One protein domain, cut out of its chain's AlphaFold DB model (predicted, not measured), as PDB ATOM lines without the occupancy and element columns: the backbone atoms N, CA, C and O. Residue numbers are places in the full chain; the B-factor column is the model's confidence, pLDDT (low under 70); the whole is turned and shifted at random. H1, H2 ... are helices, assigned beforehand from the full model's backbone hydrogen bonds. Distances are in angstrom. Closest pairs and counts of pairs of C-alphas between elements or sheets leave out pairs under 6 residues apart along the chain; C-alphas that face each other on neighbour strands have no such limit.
ATOM      1  N   ASP A  74     225.365 196.956 243.368       90.25
ATOM      2  CA  ASP A  74     225.944 198.049 244.137       90.25
ATOM      3  C   ASP A  74     226.554 199.118 243.216       90.25
ATOM      4  O   ASP A  74     226.672 198.945 241.997       90.25
ATOM      5  N   GLY A  75     226.948 200.248 243.804       88.00
ATOM      6  CA  GLY A  75     227.607 201.344 243.090       88.00
ATOM      7  C   GLY A  75     228.868 200.887 242.338       88.00
ATOM      8  O   GLY A  75     228.959 201.126 241.131       88.00
ATOM      9  N   PRO A  76     229.818 200.185 242.987       90.44
ATOM     10  CA  PRO A  76     231.009 199.658 242.317       90.44
ATOM     11  C   PRO A  76     230.682 198.717 241.150       90.44
ATOM     12  O   PRO A  76     231.324 198.786 240.100       90.44
ATOM     13  N   GLY A  77     229.662 197.866 241.295       90.75
ATOM     14  CA  GLY A  77     229.185 196.987 240.232       90.75
ATOM     15  C   GLY A  77     228.623 197.745 239.029       90.75
ATOM     16  O   GLY A  77     228.878 197.339 237.893       90.75
ATOM     17  N   LEU A  78     227.910 198.854 239.258       91.94
ATOM     18  CA  LEU A  78     227.451 199.750 238.195       91.94
ATOM     19  C   LEU A  78     228.624 200.451 237.500       91.94
ATOM     20  O   LEU A  78     228.682 200.429 236.275       91.94
ATOM     21  N   GLN A  79     229.579 201.009 238.251       92.12
ATOM     22  CA  GLN A  79     230.753 201.660 237.657       92.12
ATOM     23  C   GLN A  79     231.526 200.691 236.763       92.12
ATOM     24  O   GLN A  79     231.893 201.021 235.639       92.12
ATOM     25  N   PHE A  80     231.734 199.468 237.251       93.12
ATOM     26  CA  PHE A  80     232.381 198.413 236.488       93.12
ATOM     27  C   PHE A  80     231.602 198.077 235.210       93.12
ATOM     28  O   PHE A  80     232.197 197.934 234.144       93.12
ATOM     29  N   ALA A  81     230.274 197.966 235.303       93.94
ATOM     30  CA  ALA A  81     229.428 197.683 234.152       93.94
ATOM     31  C   ALA A  81     229.508 198.790 233.094       93.94
ATOM     32  O   ALA A  81     229.689 198.485 231.920       93.94
ATOM     33  N   VAL A  82     229.455 200.057 233.501       92.88
ATOM     34  CA  VAL A  82     229.560 201.201 232.587       92.88
ATOM     35  C   VAL A  82     230.952 201.277 231.958       92.88
ATOM     36  O   VAL A  82     231.064 201.335 230.735       92.88
ATOM     37  N   LYS A  83     232.014 201.158 232.766       92.56
ATOM     38  CA  LYS A  83     233.411 201.217 232.309       92.56
ATOM     39  C   LYS A  83     233.730 200.197 231.216       92.56
ATOM     40  O   LYS A  83     234.432 200.527 230.269       92.56
ATOM     41  N   TYR A  84     233.226 198.971 231.352       93.88
ATOM     42  CA  TYR A  84     233.447 197.901 230.378       93.88
ATOM     43  C   TYR A  84     232.251 197.696 229.439       93.88
ATOM     44  O   TYR A  84     232.162 196.662 228.787       93.88
ATOM     45  N   GLY A  85     231.298 198.629 229.353       92.19
ATOM     46  CA  GLY A  85     230.180 198.558 228.402       92.19
ATOM     47  C   GLY A  85     229.246 197.345 228.563       92.19
ATOM     48  O   GLY A  85     228.709 196.849 227.574       92.19
ATOM     49  N   LEU A  86     229.050 196.848 229.785       94.44
ATOM     50  CA  LEU A  86     228.119 195.764 230.122       94.44
ATOM     51  C   LEU A  86     226.673 196.287 230.208       94.44
ATOM     52  O   LEU A  86     226.114 196.468 231.291       94.44
ATOM     53  N   GLN A  87     226.067 196.549 229.051       93.62
ATOM     54  CA  GLN A  87     224.775 197.235 228.921       93.62
ATOM     55  C   GLN A  87     223.623 196.584 229.706       93.62
ATOM     56  O   GLN A  87     222.821 197.280 230.337       93.62
ATOM     57  N   LYS A  88     223.520 195.249 229.703       94.69
ATOM     58  CA  LYS A  88     222.441 194.539 230.408       94.69
ATOM     59  C   LYS A  88     222.624 194.652 231.915       94.69
ATOM     60  O   LYS A  88     221.641 194.843 232.633       94.69
ATOM     61  N   ARG A  89     223.872 194.574 232.389       93.38
ATOM     62  CA  ARG A  89     224.188 194.755 233.811       93.38
ATOM     63  C   ARG A  89     223.979 196.201 234.257       93.38
ATOM     64  O   ARG A  89     223.372 196.409 235.304       93.38
ATOM     65  N   THR A  90     224.398 197.184 233.461       93.56
ATOM     66  CA  THR A  90     224.152 198.610 233.726       93.56
ATOM     67  C   THR A  90     222.664 198.863 233.925       93.56
ATOM     68  O   THR A  90     222.254 199.353 234.977       93.56
ATOM     69  N   LYS A  91     221.829 198.416 232.978       93.31
ATOM     70  CA  LYS A  91     220.372 198.530 233.091       93.31
ATOM     71  C   LYS A  91     219.833 197.846 234.351       93.31
ATOM     72  O   LYS A  91     219.033 198.436 235.067       93.31
ATOM     73  N   GLN A  92     220.304 196.639 234.662       93.62
ATOM     74  CA  GLN A  92     219.873 195.897 235.848       93.62
ATOM     75  C   GLN A  92     220.181 196.636 237.163       93.62
ATOM     76  O   GLN A  92     219.353 196.622 238.078       93.62
ATOM     77  N   CYS A  93     221.354 197.263 237.270       92.00
ATOM     78  CA  CYS A  93     221.722 198.074 238.430       92.00
ATOM     79  C   CYS A  93     220.864 199.345 238.513       92.00
ATOM     80  O   CYS A  93     220.324 199.646 239.576       92.00
ATOM     81  N   LEU A  94     220.662 200.047 237.394       91.75
ATOM     82  CA  LEU A  94     219.818 201.245 237.349       91.75
ATOM     83  C   LEU A  94     218.358 200.934 237.709       91.75
ATOM     84  O   LEU A  94     217.741 201.686 238.457       91.75
ATOM     85  N   ASP A  95     217.810 199.814 237.239       91.62
ATOM     86  CA  ASP A  95     216.452 199.382 237.580       91.62
ATOM     87  C   ASP A  95     216.320 199.072 239.083       91.62
ATOM     88  O   ASP A  95     215.323 199.438 239.714       91.62
ATOM     89  N   ALA A  96     217.347 198.465 239.692       89.81
ATOM     90  CA  ALA A  96     217.386 198.248 241.138       89.81
ATOM     91  C   ALA A  96     217.406 199.580 241.906       89.81
ATOM     92  O   ALA A  96     216.589 199.778 242.809       89.81
ATOM     93  N   PHE A  97     218.249 200.522 241.481       89.50
ATOM     94  CA  PHE A  97     218.347 201.864 242.056       89.50
ATOM     95  C   PHE A  97     217.018 202.622 241.973       89.50
ATOM     96  O   PHE A  97     216.543 203.143 242.981       89.50
ATOM     97  N   LYS A  98     216.357 202.603 240.810       88.56
ATOM     98  CA  LYS A  98     215.033 203.215 240.608       88.56
ATOM     99  C   LYS A  98     213.966 202.607 241.521       88.56
ATOM    100  O   LYS A  98     213.089 203.323 241.996       88.56
ATOM    101  N   SER A  99     214.032 201.298 241.773       87.75
ATOM    102  CA  SER A  99     213.037 200.598 242.595       87.75
ATOM    103  C   SER A  99     213.184 200.849 244.100       87.75
ATOM    104  O   SER A  99     212.182 200.847 244.816       87.75
ATOM    105  N   ARG A 100     214.413 201.065 244.587       85.81
ATOM    106  CA  ARG A 100     214.724 201.195 246.019       85.81
ATOM    107  C   ARG A 100     215.725 202.313 246.280       85.81
ATOM    108  O   ARG A 100     216.837 202.090 246.748       85.81
ATOM    109  N   ILE A 101     215.290 203.536 246.001       85.75
ATOM    110  CA  ILE A 101     216.113 204.739 246.166       85.75
ATOM    111  C   ILE A 101     216.749 204.852 247.557       85.75
ATOM    112  O   ILE A 101     217.970 204.956 247.607       85.75
ATOM    113  N   PRO A 102     216.013 204.786 248.682       83.38
ATOM    114  CA  PRO A 102     216.618 205.031 249.992       83.38
ATOM    115  C   PRO A 102     217.623 203.947 250.414       83.38
ATOM    116  O   PRO A 102     218.551 204.246 251.155       83.38
ATOM    117  N   GLU A 103     217.483 202.712 249.917       85.06
ATOM    118  CA  GLU A 103     218.444 201.626 250.176       85.06
ATOM    119  C   GLU A 103     219.748 201.813 249.386       85.06
ATOM    120  O   GLU A 103     220.810 201.414 249.853       85.06
ATOM    121  N   HIS A 104     219.679 202.446 248.210       87.12
ATOM    122  CA  HIS A 104     220.803 202.577 247.282       87.12
ATOM    123  C   HIS A 104     221.339 204.005 247.136       87.12
ATOM    124  O   HIS A 104     222.282 204.223 246.382       87.12
ATOM    125  N   ILE A 105     220.781 204.999 247.834       86.25
ATOM    126  CA  ILE A 105     221.158 206.407 247.633       86.25
ATOM    127  C   ILE A 105     222.628 206.682 247.979       86.25
ATOM    128  O   ILE A 105     223.273 207.518 247.348       86.25
ATOM    129  N   SER A 106     223.194 205.944 248.936       86.31
ATOM    130  CA  SER A 106     224.626 206.013 249.245       86.31
ATOM    131  C   SER A 106     225.473 205.520 248.068       86.31
ATOM    132  O   SER A 106     226.424 206.188 247.665       86.31
ATOM    133  N   ASP A 107     225.076 204.404 247.455       85.94
ATOM    134  CA  ASP A 107     225.764 203.790 246.314       85.94
ATOM    135  C   ASP A 107     225.601 204.596 245.020       85.94
ATOM    136  O   ASP A 107     226.496 204.633 244.172       85.94
ATOM    137  N   MET A 108     224.475 205.297 244.879       87.94
ATOM    138  CA  MET A 108     224.187 206.174 243.746       87.94
ATOM    139  C   MET A 108     225.155 207.361 243.634       87.94
ATOM    140  O   MET A 108     225.201 207.975 242.572       87.94
ATOM    141  N   HIS A 109     225.999 207.637 244.642       87.69
ATOM    142  CA  HIS A 109     227.107 208.597 244.520       87.69
ATOM    143  C   HIS A 109     227.978 208.311 243.289       87.69
ATOM    144  O   HIS A 109     228.491 209.233 242.655       87.69
ATOM    145  N   VAL A 110     228.110 207.039 242.904       88.31
ATOM    146  CA  VAL A 110     228.848 206.622 241.707       88.31
ATOM    147  C   VAL A 110     228.321 207.290 240.433       88.31
ATOM    148  O   VAL A 110     229.122 207.639 239.569       88.31
ATOM    149  N   LEU A 111     227.015 207.562 240.344       86.19
ATOM    150  CA  LEU A 111     226.396 208.262 239.214       86.19
ATOM    151  C   LEU A 111     226.878 209.710 239.066       86.19
ATOM    152  O   LEU A 111     226.740 210.286 237.998       86.19
ATOM    153  N   THR A 112     227.469 210.305 240.107       86.19
ATOM    154  CA  THR A 112     228.095 211.637 240.012       86.19
ATOM    155  C   THR A 112     229.471 211.603 239.344       86.19
ATOM    156  O   THR A 112     230.076 212.646 239.101       86.19
ATOM    157  N   SER A 113     230.006 210.412 239.063       85.56
ATOM    158  CA  SER A 113     231.278 210.259 238.363       85.56
ATOM    159  C   SER A 113     231.105 210.476 236.866       85.56
ATOM    160  O   SER A 113     230.088 210.099 236.290       85.56
ATOM    161  N   GLN A 114     232.141 211.023 236.228       82.62
ATOM    162  CA  GLN A 114     232.145 211.354 234.798       82.62
ATOM    163  C   GLN A 114     231.716 210.183 233.902       82.62
ATOM    164  O   GLN A 114     231.027 210.391 232.911       82.62
ATOM    165  N   GLU A 115     232.093 208.960 234.275       81.06
ATOM    166  CA  GLU A 115     231.773 207.738 233.531       81.06
ATOM    167  C   GLU A 115     230.273 207.396 233.569       81.06
ATOM    168  O   GLU A 115     229.773 206.814 232.622       81.06
ATOM    169  N   CYS A 116     229.551 207.748 234.638       83.81
ATOM    170  CA  CYS A 116     228.174 207.296 234.898       83.81
ATOM    171  C   CYS A 116     227.129 208.429 234.899       83.81
ATOM    172  O   CYS A 116     225.942 208.169 235.109       83.81
ATOM    173  N   GLN A 117     227.554 209.678 234.679       83.12
ATOM    174  CA  GLN A 117     226.712 210.878 234.791       83.12
ATOM    175  C   GLN A 117     225.512 210.893 233.839       83.12
ATOM    176  O   GLN A 117     224.477 211.472 234.163       83.12
ATOM    177  N   GLU A 118     225.619 210.232 232.685       86.56
ATOM    178  CA  GLU A 118     224.534 210.149 231.703       86.56
ATOM    179  C   GLU A 118     223.279 209.481 232.279       86.56
ATOM    180  O   GLU A 118     222.160 209.885 231.980       86.56
ATOM    181  N   HIS A 119     223.453 208.515 233.185       87.06
ATOM    182  CA  HIS A 119     222.346 207.789 233.800       87.06
ATOM    183  C   HIS A 119     221.699 208.550 234.964       87.06
ATOM    184  O   HIS A 119     220.601 208.196 235.401       87.06
ATOM    185  N   LEU A 120     222.360 209.592 235.479       86.38
ATOM    186  CA  LEU A 120     221.841 210.398 236.581       86.38
ATOM    187  C   LEU A 120     220.602 211.191 236.161       86.38
ATOM    188  O   LEU A 120     219.673 211.324 236.955       86.38
ATOM    189  N   ILE A 121     220.559 211.645 234.906       86.56
ATOM    190  CA  ILE A 121     219.443 212.414 234.332       86.56
ATOM    191  C   ILE A 121     218.127 211.637 234.464       86.56
ATOM    192  O   ILE A 121     217.109 212.199 234.868       86.56
ATOM    193  N   ASP A 122     218.162 210.331 234.207       86.12
ATOM    194  CA  ASP A 122     216.984 209.463 234.261       86.12
ATOM    195  C   ASP A 122     216.494 209.191 235.688       86.12
ATOM    196  O   ASP A 122     215.320 208.884 235.908       86.12
ATOM    197  N   ILE A 123     217.400 209.232 236.666       88.75
ATOM    198  CA  ILE A 123     217.112 208.885 238.063       88.75
ATOM    199  C   ILE A 123     216.783 210.140 238.883       88.75
ATOM    200  O   ILE A 123     216.010 210.065 239.841       88.75
ATOM    201  N   TRP A 124     217.300 211.303 238.484       89.62
ATOM    202  CA  TRP A 124     217.159 212.564 239.206       89.62
ATOM    203  C   TRP A 124     215.710 212.923 239.582       89.62
ATOM    204  O   TRP A 124     215.466 213.203 240.760       89.62
ATOM    205  N   PRO A 125     214.709 212.837 238.680       89.88
ATOM    206  CA  PRO A 125     213.325 213.155 239.037       89.88
ATOM    207  C   PRO A 125     212.772 212.256 240.148       89.88
ATOM    208  O   PRO A 125     211.947 212.688 240.954       89.88
ATOM    209  N   LEU A 126     213.227 211.001 240.209       89.06
ATOM    210  CA  LEU A 126     212.801 210.048 241.227       89.06
ATOM    211  C   LEU A 126     213.454 210.351 242.580       89.06
ATOM    212  O   LEU A 126     212.780 210.253 243.602       89.06
ATOM    213  N   ILE A 127     214.724 210.769 242.581       88.81
ATOM    214  CA  ILE A 127     215.441 211.219 243.784       88.81
ATOM    215  C   ILE A 127     214.751 212.450 244.377       88.81
ATOM    216  O   ILE A 127     214.395 212.436 245.552       88.81
ATOM    217  N   VAL A 128     214.490 213.479 243.563       89.12
ATOM    218  CA  VAL A 128     213.808 214.716 243.995       89.12
ATOM    219  C   VAL A 128     212.435 214.402 244.590       89.12
ATOM    220  O   VAL A 128     212.106 214.870 245.681       89.12
ATOM    221  N   ARG A 129     211.656 213.547 243.911       87.25
ATOM    222  CA  ARG A 129     210.344 213.099 244.394       87.25
ATOM    223  C   ARG A 129     210.445 212.347 245.720       87.25
ATOM    224  O   ARG A 129     209.579 212.519 246.573       87.25
ATOM    225  N   HIS A 130     211.464 211.506 245.894       85.19
ATOM    226  CA  HIS A 130     211.663 210.748 247.129       85.19
ATOM    227  C   HIS A 130     212.124 211.635 248.290       85.19
ATOM    228  O   HIS A 130     211.662 211.459 249.411       85.19
ATOM    229  N   ALA A 131     212.969 212.628 248.011       86.00
ATOM    230  CA  ALA A 131     213.438 213.616 248.978       86.00
ATOM    231  C   ALA A 131     212.348 214.615 249.418       86.00
ATOM    232  O   ALA A 131     212.602 215.451 250.281       86.00
ATOM    233  N   GLY A 132     211.149 214.572 248.818       84.31
ATOM    234  CA  GLY A 132     210.065 215.516 249.106       84.31
ATOM    235  C   GLY A 132     210.362 216.945 248.644       84.31
ATOM    236  O   GLY A 132     209.755 217.892 249.140       84.31
ATOM    237  N   LEU A 133     211.305 217.111 247.715       83.25
ATOM    238  CA  LEU A 133     211.689 218.413 247.190       83.25
ATOM    239  C   LEU A 133     210.706 218.868 246.099       83.25
ATOM    240  O   LEU A 133     210.177 218.034 245.355       83.25
ATOM    241  N   PRO A 134     210.470 220.188 245.957       82.44
ATOM    242  CA  PRO A 134     209.768 220.716 244.794       82.44
ATOM    243  C   PRO A 134     210.515 220.304 243.521       82.44
ATOM    244  O   PRO A 134     211.736 220.140 243.542       82.44
ATOM    245  N   GLN A 135     209.781 220.121 242.422       82.06
ATOM    246  CA  GLN A 135     210.344 219.671 241.150       82.06
ATOM    247  C   GLN A 135     211.511 220.578 240.734       82.06
ATOM    248  O   GLN A 135     211.317 221.709 240.299       82.06
ATOM    249  N   MET A 136     212.728 220.066 240.912       83.12
ATOM    250  CA  MET A 136     213.977 220.790 240.711       83.12
ATOM    251  C   MET A 136     214.675 220.230 239.475       83.12
ATOM    252  O   MET A 136     214.852 219.013 239.347       83.12
ATOM    253  N   SER A 137     215.092 221.113 238.569       86.56
ATOM    254  CA  SER A 137     215.961 220.740 237.452       86.56
ATOM    255  C   SER A 137     217.289 220.200 237.973       86.56
ATOM    256  O   SER A 137     217.813 220.709 238.964       86.56
ATOM    257  N   MET A 138     217.847 219.190 237.307       86.00
ATOM    258  CA  MET A 138     219.136 218.624 237.702       86.00
ATOM    259  C   MET A 138     220.224 219.708 237.675       86.00
ATOM    260  O   MET A 138     220.364 220.382 236.650       86.00
ATOM    261  N   PRO A 139     220.983 219.896 238.769       86.81
ATOM    262  CA  PRO A 139     222.166 220.741 238.755       86.81
ATOM    263  C   PRO A 139     223.180 220.268 237.700       86.81
ATOM    264  O   PRO A 139     223.176 219.089 237.327       86.81
ATOM    265  N   PRO A 140     224.092 221.144 237.243       85.94
ATOM    266  CA  PRO A 140     225.197 220.732 236.386       85.94
ATOM    267  C   PRO A 140     225.989 219.582 237.022       85.94
ATOM    268  O   PRO A 140     226.240 219.588 238.230       85.94
ATOM    269  N   ALA A 141     226.394 218.601 236.211       80.56
ATOM    270  CA  ALA A 141     227.024 217.368 236.690       80.56
ATOM    271  C   ALA A 141     228.290 217.617 237.536       80.56
ATOM    272  O   ALA A 141     228.544 216.905 238.505       80.56
ATOM    273  N   GLU A 142     229.036 218.680 237.236       82.31
ATOM    274  CA  GLU A 142     230.208 219.126 238.003       82.31
ATOM    275  C   GLU A 142     229.896 219.455 239.476       82.31
ATOM    276  O   GLU A 142     230.716 219.201 240.359       82.31
ATOM    277  N   HIS A 143     228.689 219.946 239.767       86.75
ATOM    278  CA  HIS A 143     228.253 220.300 241.118       86.75
ATOM    279  C   HIS A 143     227.623 219.116 241.860       86.75
ATOM    280  O   HIS A 143     227.576 219.108 243.092       86.75
ATOM    281  N   MET A 144     227.177 218.089 241.131       87.06
ATOM    282  CA  MET A 144     226.461 216.947 241.699       87.06
ATOM    283  C   MET A 144     227.288 216.170 242.719       87.06
ATOM    284  O   MET A 144     226.752 215.758 243.746       87.06
ATOM    285  N   ARG A 145     228.595 216.017 242.483       86.69
ATOM    286  CA  ARG A 145     229.496 215.334 243.423       86.69
ATOM    287  C   ARG A 145     229.562 216.054 244.772       86.69
ATOM    288  O   ARG A 145     229.440 215.418 245.813       86.69
ATOM    289  N   SER A 146     229.696 217.379 244.755       88.62
ATOM    290  CA  SER A 146     229.762 218.201 245.971       88.62
ATOM    291  C   SER A 146     228.415 218.292 246.690       88.62
ATOM    292  O   SER A 146     228.367 218.383 247.914       88.62
ATOM    293  N   MET A 147     227.312 218.249 245.941       89.06
ATOM    294  CA  MET A 147     225.957 218.304 246.493       89.06
ATOM    295  C   MET A 147     225.455 216.950 247.012       89.06
ATOM    296  O   MET A 147     224.494 216.915 247.783       89.06
ATOM    297  N   TRP A 148     226.093 215.840 246.625       89.88
ATOM    298  CA  TRP A 148     225.602 214.492 246.912       89.88
ATOM    299  C   TRP A 148     225.314 214.214 248.392       89.88
ATOM    300  O   TRP A 148     224.235 213.690 248.668       89.88
ATOM    301  N   PRO A 149     226.177 214.597 249.359       89.44
ATOM    302  CA  PRO A 149     225.908 214.345 250.775       89.44
ATOM    303  C   PRO A 149     224.609 214.997 251.269       89.44
ATOM    304  O   PRO A 149     223.924 214.454 252.131       89.44
ATOM    305  N   PHE A 150     224.238 216.154 250.717       88.69
ATOM    306  CA  PHE A 150     222.989 216.828 251.070       88.69
ATOM    307  C   PHE A 150     221.786 216.090 250.479       88.69
ATOM    308  O   PHE A 150     220.797 215.860 251.171       88.69
ATOM    309  N   VAL A 151     221.896 215.663 249.219       87.50
ATOM    310  CA  VAL A 151     220.853 214.896 248.525       87.50
ATOM    311  C   VAL A 151     220.619 213.543 249.201       87.50
ATOM    312  O   VAL A 151     219.470 213.172 249.447       87.50
ATOM    313  N   SER A 152     221.688 212.820 249.544       88.50
ATOM    314  CA  SER A 152     221.589 211.519 250.204       88.50
ATOM    315  C   SER A 152     220.962 211.642 251.589       88.50
ATOM    316  O   SER A 152     220.042 210.890 251.906       88.50
ATOM    317  N   ASN A 153     221.378 212.637 252.378       87.19
ATOM    318  CA  ASN A 153     220.808 212.889 253.699       87.19
ATOM    319  C   ASN A 153     219.315 213.225 253.630       87.19
ATOM    320  O   ASN A 153     218.545 212.702 254.432       87.19
ATOM    321  N   LEU A 154     218.886 214.035 252.655       86.88
ATOM    322  CA  LEU A 154     217.466 214.334 252.450       86.88
ATOM    323  C   LEU A 154     216.661 213.079 252.097       86.88
ATOM    324  O   LEU A 154     215.580 212.881 252.638       86.88
ATOM    325  N   CYS A 155     217.193 212.199 251.247       84.50
ATOM    326  CA  CYS A 155     216.517 210.948 250.887       84.50
ATOM    327  C   CYS A 155     216.428 209.954 252.052       84.50
ATOM    328  O   CYS A 155     215.457 209.209 252.136       84.50
ATOM    329  N   ILE A 156     217.431 209.926 252.934       84.31
ATOM    330  CA  ILE A 156     217.448 209.054 254.118       84.31
ATOM    331  C   ILE A 156     216.506 209.591 255.202       84.31
ATOM    332  O   ILE A 156     215.809 208.815 255.855       84.31
ATOM    333  N   ALA A 157     216.480 210.912 255.394       81.00
ATOM    334  CA  ALA A 157     215.661 211.574 256.406       81.00
ATOM    335  C   ALA A 157     214.190 211.751 255.989       81.00
ATOM    336  O   ALA A 157     213.343 212.011 256.846       81.00
ATOM    337  N   ALA A 158     213.875 211.632 254.696       73.88
ATOM    338  CA  ALA A 158     212.520 211.815 254.195       73.88
ATOM    339  C   ALA A 158     211.551 210.780 254.807       73.88
ATOM    340  O   ALA A 158     211.818 209.572 254.775       73.88
ATOM    341  N   PRO A 159     210.394 211.211 255.345       62.06
ATOM    342  CA  PRO A 159     209.362 210.284 255.782       62.06
ATOM    343  C   PRO A 159     208.888 209.464 254.579       62.06
ATOM    344  O   PRO A 159     208.572 210.016 253.523       62.06
TER     345      PRO A 159
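AT A GLANCE: This is residues 74 to 159 of the 177 residues of the protein "Hypothetical protein" of Symbiodinium pilosum (UniProt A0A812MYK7). H5 and H6 run the same way beside each other, short H4 sits in the core, and the hairpin of H1 and H2 lies toward one end; short H3 follows H2. The printed part has 86 residues, with six named helices, H1 to H6 in order, and no named strand: all helix. It is compact, with a radius of gyration of the C-alphas of 12.1 A and spans of 35 by 25 by 18 A.

HOW THE PARTS SIT: H6, residues 141 to 157, has a kink of 58 degrees near residue 148. With residues 141 to 148 alone it touches H4, residues 107 to 112, at a shallow tilt of 26 degrees, opposite ways; the closest C-alphas, of Thr 112 and Arg 145, are 5.2 A apart. H6 only just touches H5, residues 117 to 130, with 3 pairs of C-alphas within 8 A, the closest being His 130 and Cys 155 at 6.1 A. H4 touches H1, residues 75 to 83, at a steep tilt of 39 degrees; the closest C-alphas, Gly 75 and Asp 107, are 4.4 A apart. H1 forms a hairpin with H2, residues 87 to 99; their closest C-alphas, Ala 81 and Thr 90, are 5.4 A apart. H3, residues 101 to 104, only just touches H6, with 3 pairs; the closest C-alphas, Pro 102 and Ile 156, are 5.8 A apart. Every O i to N i+4 pair is within hydrogen-bond range in H1 and H2; H4 has 0 of 2 but 3 of 3 O i to N i+3 pairs, H5 5 of 10, H6 9 of 13.

IN THESE COORDINATES: H1 begins at C-alpha 75 (227.607, 201.344, 243.090). H2 is 18.3 A long, H5 19.5 A and H6 23.5 A, ending at C-alpha 157 (215.661, 211.574, 256.406).

THE WHOLE: The farthest C-alphas, Tyr 84 and Pro 159, are 37.1 A apart. The printed part has no cut and no long link; residue 159 is under 70 in pLDDT.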